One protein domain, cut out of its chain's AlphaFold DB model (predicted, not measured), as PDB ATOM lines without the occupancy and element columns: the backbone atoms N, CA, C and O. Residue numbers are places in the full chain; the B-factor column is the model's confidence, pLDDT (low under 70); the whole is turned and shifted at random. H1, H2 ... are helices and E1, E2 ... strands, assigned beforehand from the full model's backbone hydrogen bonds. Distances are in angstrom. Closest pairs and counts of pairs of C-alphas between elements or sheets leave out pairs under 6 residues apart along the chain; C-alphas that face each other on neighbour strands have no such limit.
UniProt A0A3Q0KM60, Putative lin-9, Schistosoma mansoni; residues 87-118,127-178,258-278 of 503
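AT A GLANCE: This is residues 87 to 118, 127 to 178 and 258 to 278 of the 503 residues of the protein "Putative lin-9" of Schistosoma mansoni (UniProt A0A3Q0KM60). This is a loose model in two lobes: a small one in which the last residue of H2, Ile 118, comes near Ile 93 of H1, the two helices about perpendicular to each other, and a larger one built on the long helix H3. In the larger lobe, H4 and H5 run opposite ways near the second half of H3, the short strand E1 lies near Ile 143 of H3, and the first part of H3, residues 127 to 137, sticks out as a free arm. The printed part has 105 residues, with five named helices and one named strand in the order H1, H2, H3, H4, E1, H5; the class is mostly helix. The whole is loose, with a radius of gyration of the C-alphas of 18.7 A, and elongated, spanning 59 by 35 by 23 A.

IN THESE COORDINATES: Find C-alpha 89 at (88.166, 34.686, 11.558), where H1 begins; it runs over residues 89 to 97, 12.2 A. H2 follows at residues 108 to 118, 15.4 A. Look next at C-alpha 127 at (83.985, 21.411, 25.267): from there H3 runs to residue 152, 37.3 A. H4 takes residues 159 to 168, 14.5 A, and E1 residues 175 to 177, 6.1 A. H5, residues 258 to 270, 18.6 A, ends at C-alpha 270 at (71.159, 65.053, 17.707).

HOW THE PARTS SIT: Start with H1 and H2, which are close but not clearly touching: their closest C-alphas, those of Ile 93 and Ile 118, are 7.9 A apart, and their lines stand at 86 degrees, about perpendicular. H1 is apart from H3, H4, E1 and H5, and so is H2. Go on to H3 and H4, close but not clearly touching, with the closest C-alphas, those of Asn 142 and Leu 166, 7.0 A apart, at a steep tilt of 43 degrees, opposite ways. E1 pairs with no named strand; the closest C-alphas of H3 and E1, those of Ile 143 and Ile 176, are 6.5 A apart. H4 and H5 are close but not clearly touching, at a shallow tilt of 15 degrees, opposite ways; their closest C-alphas, those of Leu 167 and Leu 258, are 6.9 A apart. In H1, H2, H3, H4 and H5 you will find every O i to N i+4 pair within hydrogen-bond range.

THE WHOLE: The two C-alphas farthest apart, those of Ala 109 and Asp 273, are 59.3 A apart. Two cuts break the printed part: residues 119 to 126 are not printed, with 20.5 A between C-alphas 118 and 127, and residues 179 to 257 are not printed, with 12.6 A between C-alphas 178 and 258. Of the links that are printed whole, H1 to H2, H3 to H4 and H4 to E1 are short. The mean pLDDT of the printed part is 78.3; look for values under 70 at residues 155 to 161 and 267 to 278.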
ATOM      1  N   VAL A  87      83.163  36.878   6.137       80.55
ATOM      2  CA  VAL A  87      84.602  36.806   6.369       80.55
ATOM      3  C   VAL A  87      84.855  35.984   7.633       80.55
ATOM      4  O   VAL A  87      84.527  36.424   8.728       80.55
ATOM      5  N   ASN A  88      85.435  34.799   7.462       79.59
ATOM      6  CA  ASN A  88      85.843  33.930   8.562       79.59
ATOM      7  C   ASN A  88      86.980  34.587   9.371       79.59
ATOM      8  O   ASN A  88      87.803  35.313   8.805       79.59
ATOM      9  N   ASP A  89      87.080  34.274  10.659       76.96
ATOM     10  CA  ASP A  89      88.166  34.686  11.558       76.96
ATOM     11  C   ASP A  89      89.560  34.428  10.964       76.96
ATOM     12  O   ASP A  89      90.444  35.279  11.034       76.96
ATOM     13  N   PHE A  90      89.756  33.309  10.260       81.58
ATOM     14  CA  PHE A  90      91.016  33.045   9.559       81.58
ATOM     15  C   PHE A  90      91.319  34.085   8.471       81.58
ATOM     16  O   PHE A  90      92.460  34.514   8.297       81.58
ATOM     17  N   GLN A  91      90.298  34.512   7.727       82.98
ATOM     18  CA  GLN A  91      90.444  35.544   6.708       82.98
ATOM     19  C   GLN A  91      90.670  36.926   7.337       82.98
ATOM     20  O   GLN A  91      91.408  37.723   6.751       82.98
ATOM     21  N   LEU A  92      90.084  37.202   8.509       81.84
ATOM     22  CA  LEU A  92      90.379  38.410   9.287       81.84
ATOM     23  C   LEU A  92      91.857  38.444   9.684       81.84
ATOM     24  O   LEU A  92      92.547  39.405   9.349       81.84
ATOM     25  N   ILE A  93      92.368  37.354  10.261       82.65
ATOM     26  CA  ILE A  93      93.778  37.238  10.657       82.65
ATOM     27  C   ILE A  93      94.707  37.423   9.454       82.65
ATOM     28  O   ILE A  93      95.691  38.159   9.544       82.65
ATOM     29  N   LEU A  94      94.399  36.792   8.312       85.83
ATOM     30  CA  LEU A  94      95.188  36.964   7.089       85.83
ATOM     31  C   LEU A  94      95.205  38.417   6.612       85.83
ATOM     32  O   LEU A  94      96.240  38.887   6.153       85.83
ATOM     33  N   ARG A  95      94.079  39.128   6.701       83.97
ATOM     34  CA  ARG A  95      93.995  40.535   6.295       83.97
ATOM     35  C   ARG A  95      94.773  41.450   7.241       83.97
ATOM     36  O   ARG A  95      95.370  42.411   6.770       83.97
ATOM     37  N   GLU A  96      94.751  41.159   8.535       84.57
ATOM     38  CA  GLU A  96      95.419  41.953   9.568       84.57
ATOM     39  C   GLU A  96      96.940  41.764   9.545       84.57
ATOM     40  O   GLU A  96      97.686  42.738   9.496       84.57
ATOM     41  N   HIS A  97      97.409  40.515   9.501       85.09
ATOM     42  CA  HIS A  97      98.840  40.202   9.546       85.09
ATOM     43  C   HIS A  97      99.507  40.256   8.165       85.09
ATOM     44  O   HIS A  97     100.716  40.464   8.069       85.09
ATOM     45  N   PHE A  98      98.739  40.062   7.088       87.60
ATOM     46  CA  PHE A  98      99.243  40.021   5.714       87.60
ATOM     47  C   PHE A  98      98.364  40.848   4.750       87.60
ATOM     48  O   PHE A  98      97.803  40.305   3.795       87.60
ATOM     49  N   PRO A  99      98.251  42.178   4.937       84.19
ATOM     50  CA  PRO A  99      97.353  43.027   4.142       84.19
ATOM     51  C   PRO A  99      97.693  43.063   2.643       84.19
ATOM     52  O   PRO A  99      96.812  43.269   1.810       84.19
ATOM     53  N   THR A 100      98.956  42.830   2.276       84.93
ATOM     54  CA  THR A 100      99.421  42.788   0.878       84.93
ATOM     55  C   THR A 100      99.203  41.430   0.202       84.93
ATOM     56  O   THR A 100      99.398  41.308  -1.008       84.93
ATOM     57  N   LEU A 101      98.774  40.404   0.946       83.46
ATOM     58  CA  LEU A 101      98.617  39.036   0.455       83.46
ATOM     59  C   LEU A 101      97.327  38.869  -0.359       83.46
ATOM     60  O   LEU A 101      96.248  38.557   0.165       83.46
ATOM     61  N   LYS A 102      97.453  39.039  -1.677       80.00
ATOM     62  CA  LYS A 102      96.345  38.912  -2.638       80.00
ATOM     63  C   LYS A 102      96.042  37.460  -3.003       80.00
ATOM     64  O   LYS A 102      94.876  37.071  -3.093       80.00
ATOM     65  N   SER A 103      97.078  36.640  -3.170       82.33
ATOM     66  CA  SER A 103      96.923  35.228  -3.521       82.33
ATOM     67  C   SER A 103      96.463  34.374  -2.331       82.33
ATOM     68  O   SER A 103      96.769  34.637  -1.167       82.33
ATOM     69  N   ARG A 104      95.709  33.313  -2.633       81.02
ATOM     70  CA  ARG A 104      95.341  32.237  -1.689       81.02
ATOM     71  C   ARG A 104      96.049  30.919  -2.000       81.02
ATOM     72  O   ARG A 104      95.864  29.936  -1.289       81.02
ATOM     73  N   LYS A 105      96.871  30.888  -3.050       84.35
ATOM     74  CA  LYS A 105      97.684  29.730  -3.422       84.35
ATOM     75  C   LYS A 105      99.078  29.913  -2.856       84.35
ATOM     76  O   LYS A 105      99.952  30.484  -3.499       84.35
ATOM     77  N   LEU A 106      99.263  29.450  -1.632       85.99
ATOM     78  CA  LEU A 106     100.553  29.494  -0.962       85.99
ATOM     79  C   LEU A 106     101.172  28.104  -0.918       85.99
ATOM     80  O   LEU A 106     100.468  27.093  -0.855       85.99
ATOM     81  N   SER A 107     102.502  28.061  -0.938       89.49
ATOM     82  CA  SER A 107     103.245  26.826  -0.723       89.49
ATOM     83  C   SER A 107     102.989  26.286   0.690       89.49
ATOM     84  O   SER A 107     102.593  27.013   1.607       89.49
ATOM     85  N   ARG A 108     103.272  24.996   0.901       92.37
ATOM     86  CA  ARG A 108     103.187  24.377   2.232       92.37
ATOM     87  C   ARG A 108     104.063  25.102   3.262       92.37
ATOM     88  O   ARG A 108     103.646  25.220   4.409       92.37
ATOM     89  N   ALA A 109     105.237  25.599   2.862       91.27
ATOM     90  CA  ALA A 109     106.144  26.344   3.737       91.27
ATOM     91  C   ALA A 109     105.527  27.676   4.188       91.27
ATOM     92  O   ALA A 109     105.494  27.960   5.384       91.27
ATOM     93  N   HIS A 110     104.942  28.435   3.258       89.25
ATOM     94  CA  HIS A 110     104.227  29.676   3.569       89.25
ATOM     95  C   HIS A 110     103.044  29.419   4.518       89.25
ATOM     96  O   HIS A 110     102.898  30.107   5.528       89.25
ATOM     97  N   TRP A 111     102.248  28.374   4.260       90.15
ATOM     98  CA  TRP A 111     101.160  27.980   5.162       90.15
ATOM     99  C   TRP A 111     101.644  27.531   6.544       90.15
ATOM    100  O   TRP A 111     100.946  27.731   7.538       90.15
ATOM    101  N   SER A 112     102.821  26.913   6.641       88.39
ATOM    102  CA  SER A 112     103.430  26.578   7.932       88.39
ATOM    103  C   SER A 112     103.833  27.832   8.710       88.39
ATOM    104  O   SER A 112     103.565  27.896   9.908       88.39
ATOM    105  N   THR A 113     104.389  28.849   8.045       87.75
ATOM    106  CA  THR A 113     104.703  30.142   8.674       87.75
ATOM    107  C   THR A 113     103.445  30.832   9.201       87.75
ATOM    108  O   THR A 113     103.427  31.250  10.356       87.75
ATOM    109  N   ILE A 114     102.371  30.879   8.402       87.82
ATOM    110  CA  ILE A 114     101.083  31.468   8.808       87.82
ATOM    111  C   ILE A 114     100.501  30.732  10.022       87.82
ATOM    112  O   ILE A 114     100.160  31.362  11.020       87.82
ATOM    113  N   ARG A 115     100.434  29.394   9.982       87.77
ATOM    114  CA  ARG A 115      99.905  28.596  11.105       87.77
ATOM    115  C   ARG A 115     100.711  28.779  12.388       87.77
ATOM    116  O   ARG A 115     100.128  28.753  13.463       87.77
ATOM    117  N   ARG A 116     102.026  28.999  12.289       86.69
ATOM    118  CA  ARG A 116     102.874  29.276  13.458       86.69
ATOM    119  C   ARG A 116     102.506  30.596  14.145       86.69
ATOM    120  O   ARG A 116     102.611  30.661  15.362       86.69
ATOM    121  N   ILE A 117     102.076  31.605  13.386       84.55
ATOM    122  CA  ILE A 117     101.684  32.923  13.915       84.55
ATOM    123  C   ILE A 117     100.326  32.852  14.623       84.55
ATOM    124  O   ILE A 117     100.167  33.438  15.684       84.55
ATOM    125  N   ILE A 118      99.377  32.083  14.076       83.66
ATOM    126  CA  ILE A 118      98.040  31.886  14.674       83.66
ATOM    127  C   ILE A 118      98.121  31.129  16.010       83.66
ATOM    128  O   ILE A 118      97.262  31.280  16.874       83.66
ATOM    129  N   THR A 127      83.859  20.076  24.665       92.59
ATOM    130  CA  THR A 127      83.985  21.411  25.267       92.59
ATOM    131  C   THR A 127      84.177  22.488  24.202       92.59
ATOM    132  O   THR A 127      83.470  23.489  24.218       92.59
ATOM    133  N   PHE A 128      85.056  22.245  23.219       92.05
ATOM    134  CA  PHE A 128      85.221  23.136  22.067       92.05
ATOM    135  C   PHE A 128      83.890  23.358  21.338       92.05
ATOM    136  O   PHE A 128      83.487  24.498  21.146       92.05
ATOM    137  N   LEU A 129      83.164  22.285  21.009       93.66
ATOM    138  CA  LEU A 129      81.863  22.392  20.340       93.66
ATOM    139  C   LEU A 129      80.828  23.166  21.168       93.66
ATOM    140  O   LEU A 129      80.051  23.934  20.604       93.66
ATOM    141  N   SER A 130      80.799  22.968  22.488       95.49
ATOM    142  CA  SER A 130      79.894  23.693  23.385       95.49
ATOM    143  C   SER A 130      80.181  25.194  23.385       95.49
ATOM    144  O   SER A 130      79.254  25.999  23.308       95.49
ATOM    145  N   GLU A 131      81.455  25.575  23.438       93.64
ATOM    146  CA  GLU A 131      81.869  26.978  23.391       93.64
ATOM    147  C   GLU A 131      81.564  27.625  22.038       93.64
ATOM    148  O   GLU A 131      81.011  28.724  22.003       93.64
ATOM    149  N   GLU A 132      81.841  26.934  20.927       91.25
ATOM    150  CA  GLU A 132      81.508  27.436  19.588       91.25
ATOM    151  C   GLU A 132      79.993  27.628  19.423       91.25
ATOM    152  O   GLU A 132      79.544  28.670  18.944       91.25
ATOM    153  N   ARG A 133      79.175  26.674  19.897       93.82
ATOM    154  CA  ARG A 133      77.706  26.814  19.901       93.82
ATOM    155  C   ARG A 133      77.251  28.011  20.729       93.82
ATOM    156  O   ARG A 133      76.377  28.752  20.286       93.82
ATOM    157  N   HIS A 134      77.843  28.218  21.904       94.78
ATOM    158  CA  HIS A 134      77.521  29.362  22.752       94.78
ATOM    159  C   HIS A 134      77.911  30.692  22.086       94.78
ATOM    160  O   HIS A 134      77.118  31.631  22.079       94.78
ATOM    161  N   SER A 135      79.096  30.759  21.474       91.06
ATOM    162  CA  SER A 135      79.577  31.924  20.717       91.06
ATOM    163  C   SER A 135      78.638  32.280  19.561       91.06
ATOM    164  O   SER A 135      78.218  33.432  19.425       91.06
ATOM    165  N   VAL A 136      78.224  31.284  18.770       91.51
ATOM    166  CA  VAL A 136      77.237  31.471  17.697       91.51
ATOM    167  C   VAL A 136      75.900  31.953  18.263       91.51
ATOM    168  O   VAL A 136      75.331  32.910  17.738       91.51
ATOM    169  N   GLN A 137      75.408  31.357  19.353       92.69
ATOM    170  CA  GLN A 137      74.138  31.769  19.954       92.69
ATOM    171  C   GLN A 137      74.184  33.205  20.496       92.69
ATOM    172  O   GLN A 137      73.211  33.943  20.351       92.69
ATOM    173  N   ALA A 138      75.309  33.627  21.076       90.61
ATOM    174  CA  ALA A 138      75.513  35.009  21.501       90.61
ATOM    175  C   ALA A 138      75.476  35.974  20.303       90.61
ATOM    176  O   ALA A 138      74.771  36.981  20.347       90.61
ATOM    177  N   LYS A 139      76.144  35.629  19.191       89.47
ATOM    178  CA  LYS A 139      76.087  36.412  17.942       89.47
ATOM    179  C   LYS A 139      74.655  36.520  17.399       89.47
ATOM    180  O   LYS A 139      74.247  37.613  17.014       89.47
ATOM    181  N   ARG A 140      73.870  35.432  17.423       91.49
ATOM    182  CA  ARG A 140      72.446  35.451  17.026       91.49
ATOM    183  C   ARG A 140      71.628  36.408  17.886       91.49
ATOM    184  O   ARG A 140      70.940  37.260  17.333       91.49
ATOM    185  N   LYS A 141      71.759  36.329  19.215       89.65
ATOM    186  CA  LYS A 141      71.065  37.233  20.151       89.65
ATOM    187  C   LYS A 141      71.431  38.698  19.914       89.65
ATOM    188  O   LYS A 141      70.548  39.549  19.905       89.65
ATOM    189  N   ASN A 142      72.708  38.988  19.664       88.87
ATOM    190  CA  ASN A 142      73.161  40.344  19.350       88.87
ATOM    191  C   ASN A 142      72.509  40.869  18.060       88.87
ATOM    192  O   ASN A 142      72.008  41.989  18.039       88.87
ATOM    193  N   ILE A 143      72.459  40.051  17.003       89.50
ATOM    194  CA  ILE A 143      71.800  40.413  15.737       89.50
ATOM    195  C   ILE A 143      70.294  40.625  15.945       89.50
ATOM    196  O   ILE A 143      69.761  41.633  15.484       89.50
ATOM    197  N   GLN A 144      69.617  39.733  16.671       89.85
ATOM    198  CA  GLN A 144      68.186  39.843  16.990       89.85
ATOM    199  C   GLN A 144      67.869  41.111  17.790       89.85
ATOM    200  O   GLN A 144      66.901  41.816  17.502       89.85
ATOM    201  N   TYR A 145      68.714  41.458  18.759       86.37
ATOM    202  CA  TYR A 145      68.563  42.690  19.523       86.37
ATOM    203  C   TYR A 145      68.728  43.937  18.641       86.37
ATOM    204  O   TYR A 145      67.937  44.874  18.740       86.37
ATOM    205  N   ILE A 146      69.686  43.933  17.709       86.70
ATOM    206  CA  ILE A 146      69.830  45.027  16.740       86.70
ATOM    207  C   ILE A 146      68.607  45.106  15.814       86.70
ATOM    208  O   ILE A 146      68.085  46.197  15.597       86.70
ATOM    209  N   GLN A 147      68.095  43.976  15.315       88.56
ATOM    210  CA  GLN A 147      66.843  43.947  14.542       88.56
ATOM    211  C   GLN A 147      65.674  44.555  15.337       88.56
ATOM    212  O   GLN A 147      64.869  45.305  14.783       88.56
ATOM    213  N   HIS A 148      65.583  44.251  16.634       84.87
ATOM    214  CA  HIS A 148      64.559  44.790  17.526       84.87
ATOM    215  C   HIS A 148      64.662  46.309  17.687       84.87
ATOM    216  O   HIS A 148      63.652  47.008  17.596       84.87
ATOM    217  N   ILE A 149      65.879  46.815  17.889       83.49
ATOM    218  CA  ILE A 149      66.166  48.247  17.977       83.49
ATOM    219  C   ILE A 149      65.795  48.964  16.672       83.49
ATOM    220  O   ILE A 149      65.132  49.999  16.720       83.49
ATOM    221  N   ILE A 150      66.184  48.409  15.518       83.54
ATOM    222  CA  ILE A 150      65.864  48.982  14.201       83.54
ATOM    223  C   ILE A 150      64.348  49.075  14.016       83.54
ATOM    224  O   ILE A 150      63.859  50.104  13.563       83.54
ATOM    225  N   LEU A 151      63.592  48.037  14.403       82.05
ATOM    226  CA  LEU A 151      62.134  48.061  14.270       82.05
ATOM    227  C   LEU A 151      61.478  49.075  15.214       82.05
ATOM    228  O   LEU A 151      60.543  49.766  14.818       82.05
ATOM    229  N   LYS A 152      61.929  49.147  16.471       80.51
ATOM    230  CA  LYS A 152      61.352  50.071  17.457       80.51
ATOM    231  C   LYS A 152      61.769  51.525  17.238       80.51
ATOM    232  O   LYS A 152      61.176  52.396  17.868       80.51
ATOM    233  N   SER A 153      62.802  51.783  16.431       74.18
ATOM    234  CA  SER A 153      63.428  53.105  16.266       74.18
ATOM    235  C   SER A 153      63.834  53.771  17.592       74.18
ATOM    236  O   SER A 153      64.081  54.970  17.642       74.18
ATOM    237  N   SER A 154      63.914  53.004  18.681       72.44
ATOM    238  CA  SER A 154      64.103  53.514  20.033       72.44
ATOM    239  C   SER A 154      65.164  52.686  20.734       72.44
ATOM    240  O   SER A 154      65.028  51.474  20.923       72.44
ATOM    241  N   LEU A 155      66.236  53.373  21.108       67.82
ATOM    242  CA  LEU A 155      67.271  52.857  21.977       67.82
ATOM    243  C   LEU A 155      66.792  53.173  23.401       67.82
ATOM    244  O   LEU A 155      66.631  54.341  23.746       67.82
ATOM    245  N   GLY A 156      66.453  52.148  24.192       64.97
ATOM    246  CA  GLY A 156      65.987  52.335  25.574       64.97
ATOM    247  C   GLY A 156      66.981  53.148  26.430       64.97
ATOM    248  O   GLY A 156      68.098  53.397  25.996       64.97
ATOM    249  N   PRO A 157      66.641  53.530  27.673       55.39
ATOM    250  CA  PRO A 157      67.346  54.572  28.443       55.39
ATOM    251  C   PRO A 157      68.854  54.360  28.718       55.39
ATOM    252  O   PRO A 157      69.519  55.289  29.159       55.39
ATOM    253  N   MET A 158      69.429  53.183  28.454       48.86
ATOM    254  CA  MET A 158      70.844  52.845  28.724       48.86
ATOM    255  C   MET A 158      71.712  52.817  27.441       48.86
ATOM    256  O   MET A 158      72.617  52.005  27.286       48.86
ATOM    257  N   ALA A 159      71.387  53.690  26.488       58.52
ATOM    258  CA  ALA A 159      71.479  53.458  25.049       58.52
ATOM    259  C   ALA A 159      72.870  53.434  24.370       58.52
ATOM    260  O   ALA A 159      73.207  52.456  23.701       58.52
ATOM    261  N   SER A 160      73.648  54.522  24.431       58.92
ATOM    262  CA  SER A 160      74.694  54.738  23.411       58.92
ATOM    263  C   SER A 160      75.930  53.864  23.608       58.92
ATOM    264  O   SER A 160      76.367  53.204  22.668       58.92
ATOM    265  N   GLU A 161      76.487  53.834  24.821       64.85
ATOM    266  CA  GLU A 161      77.689  53.042  25.110       64.85
ATOM    267  C   GLU A 161      77.405  51.543  24.949       64.85
ATOM    268  O   GLU A 161      78.214  50.801  24.395       64.85
ATOM    269  N   HIS A 162      76.209  51.106  25.356       71.69
ATOM    270  CA  HIS A 162      75.783  49.727  25.176       71.69
ATOM    271  C   HIS A 162      75.684  49.342  23.693       71.69
ATOM    272  O   HIS A 162      76.150  48.267  23.314       71.69
ATOM    273  N   LEU A 163      75.132  50.221  22.846       76.96
ATOM    274  CA  LEU A 163      75.076  49.989  21.404       76.96
ATOM    275  C   LEU A 163      76.480  49.921  20.799       76.96
ATOM    276  O   LEU A 163      76.765  48.984  20.061       76.96
ATOM    277  N   ASP A 164      77.372  50.860  21.114       74.05
ATOM    278  CA  ASP A 164      78.736  50.829  20.577       74.05
ATOM    279  C   ASP A 164      79.490  49.564  21.009       74.05
ATOM    280  O   ASP A 164      80.104  48.909  20.165       74.05
ATOM    281  N   ASN A 165      79.372  49.155  22.276       79.98
ATOM    282  CA  ASN A 165      79.953  47.903  22.767       79.98
ATOM    283  C   ASN A 165      79.379  46.682  22.034       79.98
ATOM    284  O   ASN A 165      80.127  45.797  21.610       79.98
ATOM    285  N   LEU A 166      78.063  46.652  21.812       80.56
ATOM    286  CA  LEU A 166      77.404  45.583  21.067       80.56
ATOM    287  C   LEU A 166      77.878  45.516  19.608       80.56
ATOM    288  O   LEU A 166      78.151  44.430  19.095       80.56
ATOM    289  N   LEU A 167      77.995  46.670  18.943       78.95
ATOM    290  CA  LEU A 167      78.460  46.769  17.559       78.95
ATOM    291  C   LEU A 167      79.938  46.367  17.429       78.95
ATOM    292  O   LEU A 167      80.310  45.773  16.421       78.95
ATOM    293  N   LEU A 168      80.765  46.641  18.444       77.73
ATOM    294  CA  LEU A 168      82.165  46.199  18.510       77.73
ATOM    295  C   LEU A 168      82.308  44.683  18.701       77.73
ATOM    296  O   LEU A 168      83.302  44.106  18.264       77.73
ATOM    297  N   CYS A 169      81.322  44.024  19.315       79.01
ATOM    298  CA  CYS A 169      81.319  42.565  19.472       79.01
ATOM    299  C   CYS A 169      81.030  41.816  18.161       79.01
ATOM    300  O   CYS A 169      81.185  40.592  18.104       79.01
ATOM    301  N   LEU A 170      80.575  42.516  17.118       80.27
ATOM    302  CA  LEU A 170      80.266  41.932  15.820       80.27
ATOM    303  C   LEU A 170      81.357  42.261  14.786       80.27
ATOM    304  O   LEU A 170      81.970  43.328  14.843       80.27
ATOM    305  N   PRO A 171      81.599  41.380  13.795       77.46
ATOM    306  CA  PRO A 171      82.546  41.671  12.724       77.46
ATOM    307  C   PRO A 171      82.182  42.974  11.987       77.46
ATOM    308  O   PRO A 171      81.030  43.126  11.585       77.46
ATOM    309  N   PRO A 172      83.138  43.874  11.681       73.76
ATOM    310  CA  PRO A 172      82.836  45.169  11.053       73.76
ATOM    311  C   PRO A 172      82.134  45.079   9.690       73.76
ATOM    312  O   PRO A 172      81.455  46.009   9.269       73.76
ATOM    313  N   ALA A 173      82.325  43.965   8.977       79.10
ATOM    314  CA  ALA A 173      81.732  43.712   7.666       79.10
ATOM    315  C   ALA A 173      80.364  43.008   7.730       79.10
ATOM    316  O   ALA A 173      79.820  42.653   6.680       79.10
ATOM    317  N   ILE A 174      79.831  42.745   8.929       84.46
ATOM    318  CA  ILE A 174      78.526  42.102   9.080       84.46
ATOM    319  C   ILE A 174      77.427  43.020   8.538       84.46
ATOM    320  O   ILE A 174      77.475  44.244   8.700       84.46
ATOM    321  N   ARG A 175      76.420  42.425   7.898       88.13
ATOM    322  CA  ARG A 175      75.185  43.133   7.566       88.13
ATOM    323  C   ARG A 175      74.058  42.533   8.378       88.13
ATOM    324  O   ARG A 175      73.940  41.320   8.466       88.13
ATOM    325  N   ILE A 176      73.246  43.382   8.980       89.20
ATOM    326  CA  ILE A 176      72.113  42.968   9.791       89.20
ATOM    327  C   ILE A 176      70.951  42.678   8.842       89.20
ATOM    328  O   ILE A 176      70.450  43.601   8.195       89.20
ATOM    329  N   PRO A 177      70.531  41.411   8.699       90.33
ATOM    330  CA  PRO A 177      69.402  41.077   7.852       90.33
ATOM    331  C   PRO A 177      68.130  41.575   8.537       90.33
ATOM    332  O   PRO A 177      67.912  41.308   9.722       90.33
ATOM    333  N   LEU A 178      67.286  42.297   7.803       88.73
ATOM    334  CA  LEU A 178      65.958  42.639   8.295       88.73
ATOM    335  C   LEU A 178      65.092  41.381   8.391       88.73
ATOM    336  O   LEU A 178      65.287  40.401   7.663       88.73
ATOM    337  N   LEU A 258      76.406  48.026   9.787       84.08
ATOM    338  CA  LEU A 258      76.669  48.588  11.124       84.08
ATOM    339  C   LEU A 258      76.900  50.109  11.087       84.08
ATOM    340  O   LEU A 258      76.537  50.807  12.030       84.08
ATOM    341  N   SER A 259      77.472  50.628   9.997       81.34
ATOM    342  CA  SER A 259      77.670  52.066   9.792       81.34
ATOM    343  C   SER A 259      76.348  52.812   9.619       81.34
ATOM    344  O   SER A 259      76.175  53.862  10.226       81.34
ATOM    345  N   GLU A 260      75.404  52.265   8.847       84.22
ATOM    346  CA  GLU A 260      74.053  52.830   8.708       84.22
ATOM    347  C   GLU A 260      73.332  52.884  10.056       84.22
ATOM    348  O   GLU A 260      72.763  53.914  10.404       84.22
ATOM    349  N   ILE A 261      73.420  51.809  10.847       83.62
ATOM    350  CA  ILE A 261      72.826  51.743  12.190       83.62
ATOM    351  C   ILE A 261      73.460  52.794  13.102       83.62
ATOM    352  O   ILE A 261      72.754  53.554  13.762       83.62
ATOM    353  N   ARG A 262      74.796  52.868  13.121       81.70
ATOM    354  CA  ARG A 262      75.522  53.850  13.929       81.70
ATOM    355  C   ARG A 262      75.157  55.278  13.530       81.70
ATOM    356  O   ARG A 262      74.943  56.096  14.417       81.70
ATOM    357  N   ASN A 263      75.081  55.578  12.236       79.86
ATOM    358  CA  ASN A 263      74.696  56.903  11.758       79.86
ATOM    359  C   ASN A 263      73.255  57.223  12.164       79.86
ATOM    360  O   ASN A 263      73.020  58.267  12.754       79.86
ATOM    361  N   TYR A 264      72.315  56.300  11.957       76.88
ATOM    362  CA  TYR A 264      70.912  56.489  12.326       76.88
ATOM    363  C   TYR A 264      70.729  56.809  13.820       76.88
ATOM    364  O   TYR A 264      70.070  57.784  14.171       76.88
ATOM    365  N   PHE A 265      71.361  56.039  14.713       73.82
ATOM    366  CA  PHE A 265      71.247  56.294  16.153       73.82
ATOM    367  C   PHE A 265      72.053  57.504  16.629       73.82
ATOM    368  O   PHE A 265      71.668  58.112  17.623       73.82
ATOM    369  N   LYS A 266      73.127  57.895  15.934       71.56
ATOM    370  CA  LYS A 266      73.828  59.157  16.215       71.56
ATOM    371  C   LYS A 266      72.993  60.369  15.808       71.56
ATOM    372  O   LYS A 266      72.864  61.290  16.607       71.56
ATOM    373  N   GLU A 267      72.389  60.351  14.621       58.63
ATOM    374  CA  GLU A 267      71.535  61.441  14.127       58.63
ATOM    375  C   GLU A 267      70.270  61.608  14.987       58.63
ATOM    376  O   GLU A 267      69.926  62.729  15.347       58.63
ATOM    377  N   ASN A 268      69.632  60.513  15.421       55.45
ATOM    378  CA  ASN A 268      68.470  60.570  16.325       55.45
ATOM    379  C   ASN A 268      68.806  61.045  17.753       55.45
ATOM    380  O   ASN A 268      67.906  61.424  18.497       55.45
ATOM    381  N   MET A 269      70.077  61.019  18.169       54.84
ATOM    382  CA  MET A 269      70.502  61.653  19.427       54.84
ATOM    383  C   MET A 269      70.703  63.166  19.261       54.84
ATOM    384  O   MET A 269      70.617  63.900  20.242       54.84
ATOM    385  N   ILE A 270      70.971  63.631  18.035       50.37
ATOM    386  CA  ILE A 270      71.159  65.053  17.707       50.37
ATOM    387  C   ILE A 270      69.807  65.718  17.408       50.37
ATOM    388  O   ILE A 270      69.581  66.855  17.817       50.37
ATOM    389  N   ASN A 271      68.890  64.996  16.763       41.22
ATOM    390  CA  ASN A 271      67.554  65.468  16.426       41.22
ATOM    391  C   ASN A 271      66.525  64.687  17.251       41.22
ATOM    392  O   ASN A 271      66.236  63.533  16.953       41.22
ATOM    393  N   SER A 272      65.933  65.318  18.267       48.09
ATOM    394  CA  SER A 272      64.851  64.746  19.089       48.09
ATOM    395  C   SER A 272      63.525  64.537  18.335       48.09
ATOM    396  O   SER A 272      62.486  64.349  18.967       48.09
ATOM    397  N   ASP A 273      63.546  64.586  17.004       35.55
ATOM    398  CA  ASP A 273      62.377  64.430  16.151       35.55
ATOM    399  C   ASP A 273      62.320  63.012  15.582       35.55
ATOM    400  O   ASP A 273      63.306  62.443  15.117       35.55
ATOM    401  N   VAL A 274      61.122  62.435  15.652       35.77
ATOM    402  CA  VAL A 274      60.777  61.048  15.328       35.77
ATOM    403  C   VAL A 274      61.060  60.736  13.851       35.77
ATOM    404  O   VAL A 274      60.162  60.756  13.011       35.77
ATOM    405  N   ALA A 275      62.305  60.411  13.509       34.30
ATOM    406  CA  ALA A 275      62.644  59.827  12.220       34.30
ATOM    407  C   ALA A 275      62.495  58.301  12.310       34.30
ATOM    408  O   ALA A 275      63.403  57.583  12.730       34.30
ATOM    409  N   VAL A 276      61.322  57.790  11.924       37.00
ATOM    410  CA  VAL A 276      61.108  56.359  11.641       37.00
ATOM    411  C   VAL A 276      62.167  55.908  10.631       37.00
ATOM    412  O   VAL A 276      62.527  56.678   9.741       37.00
ATOM    413  N   PHE A 277      62.683  54.681  10.757       34.94
ATOM    414  CA  PHE A 277      63.568  54.093   9.748       34.94
ATOM    415  C   PHE A 277      62.799  53.956   8.419       34.94
ATOM    416  O   PHE A 277      62.218  52.914   8.115       34.94
ATOM    417  N   SER A 278      62.762  55.028   7.631       32.66
ATOM    418  CA  SER A 278      62.193  55.071   6.288       32.66
ATOM    419  C   SER A 278      63.214  54.511   5.306       32.66
ATOM    420  O   SER A 278      63.701  55.194   4.414       32.66
TER     421      SER A 278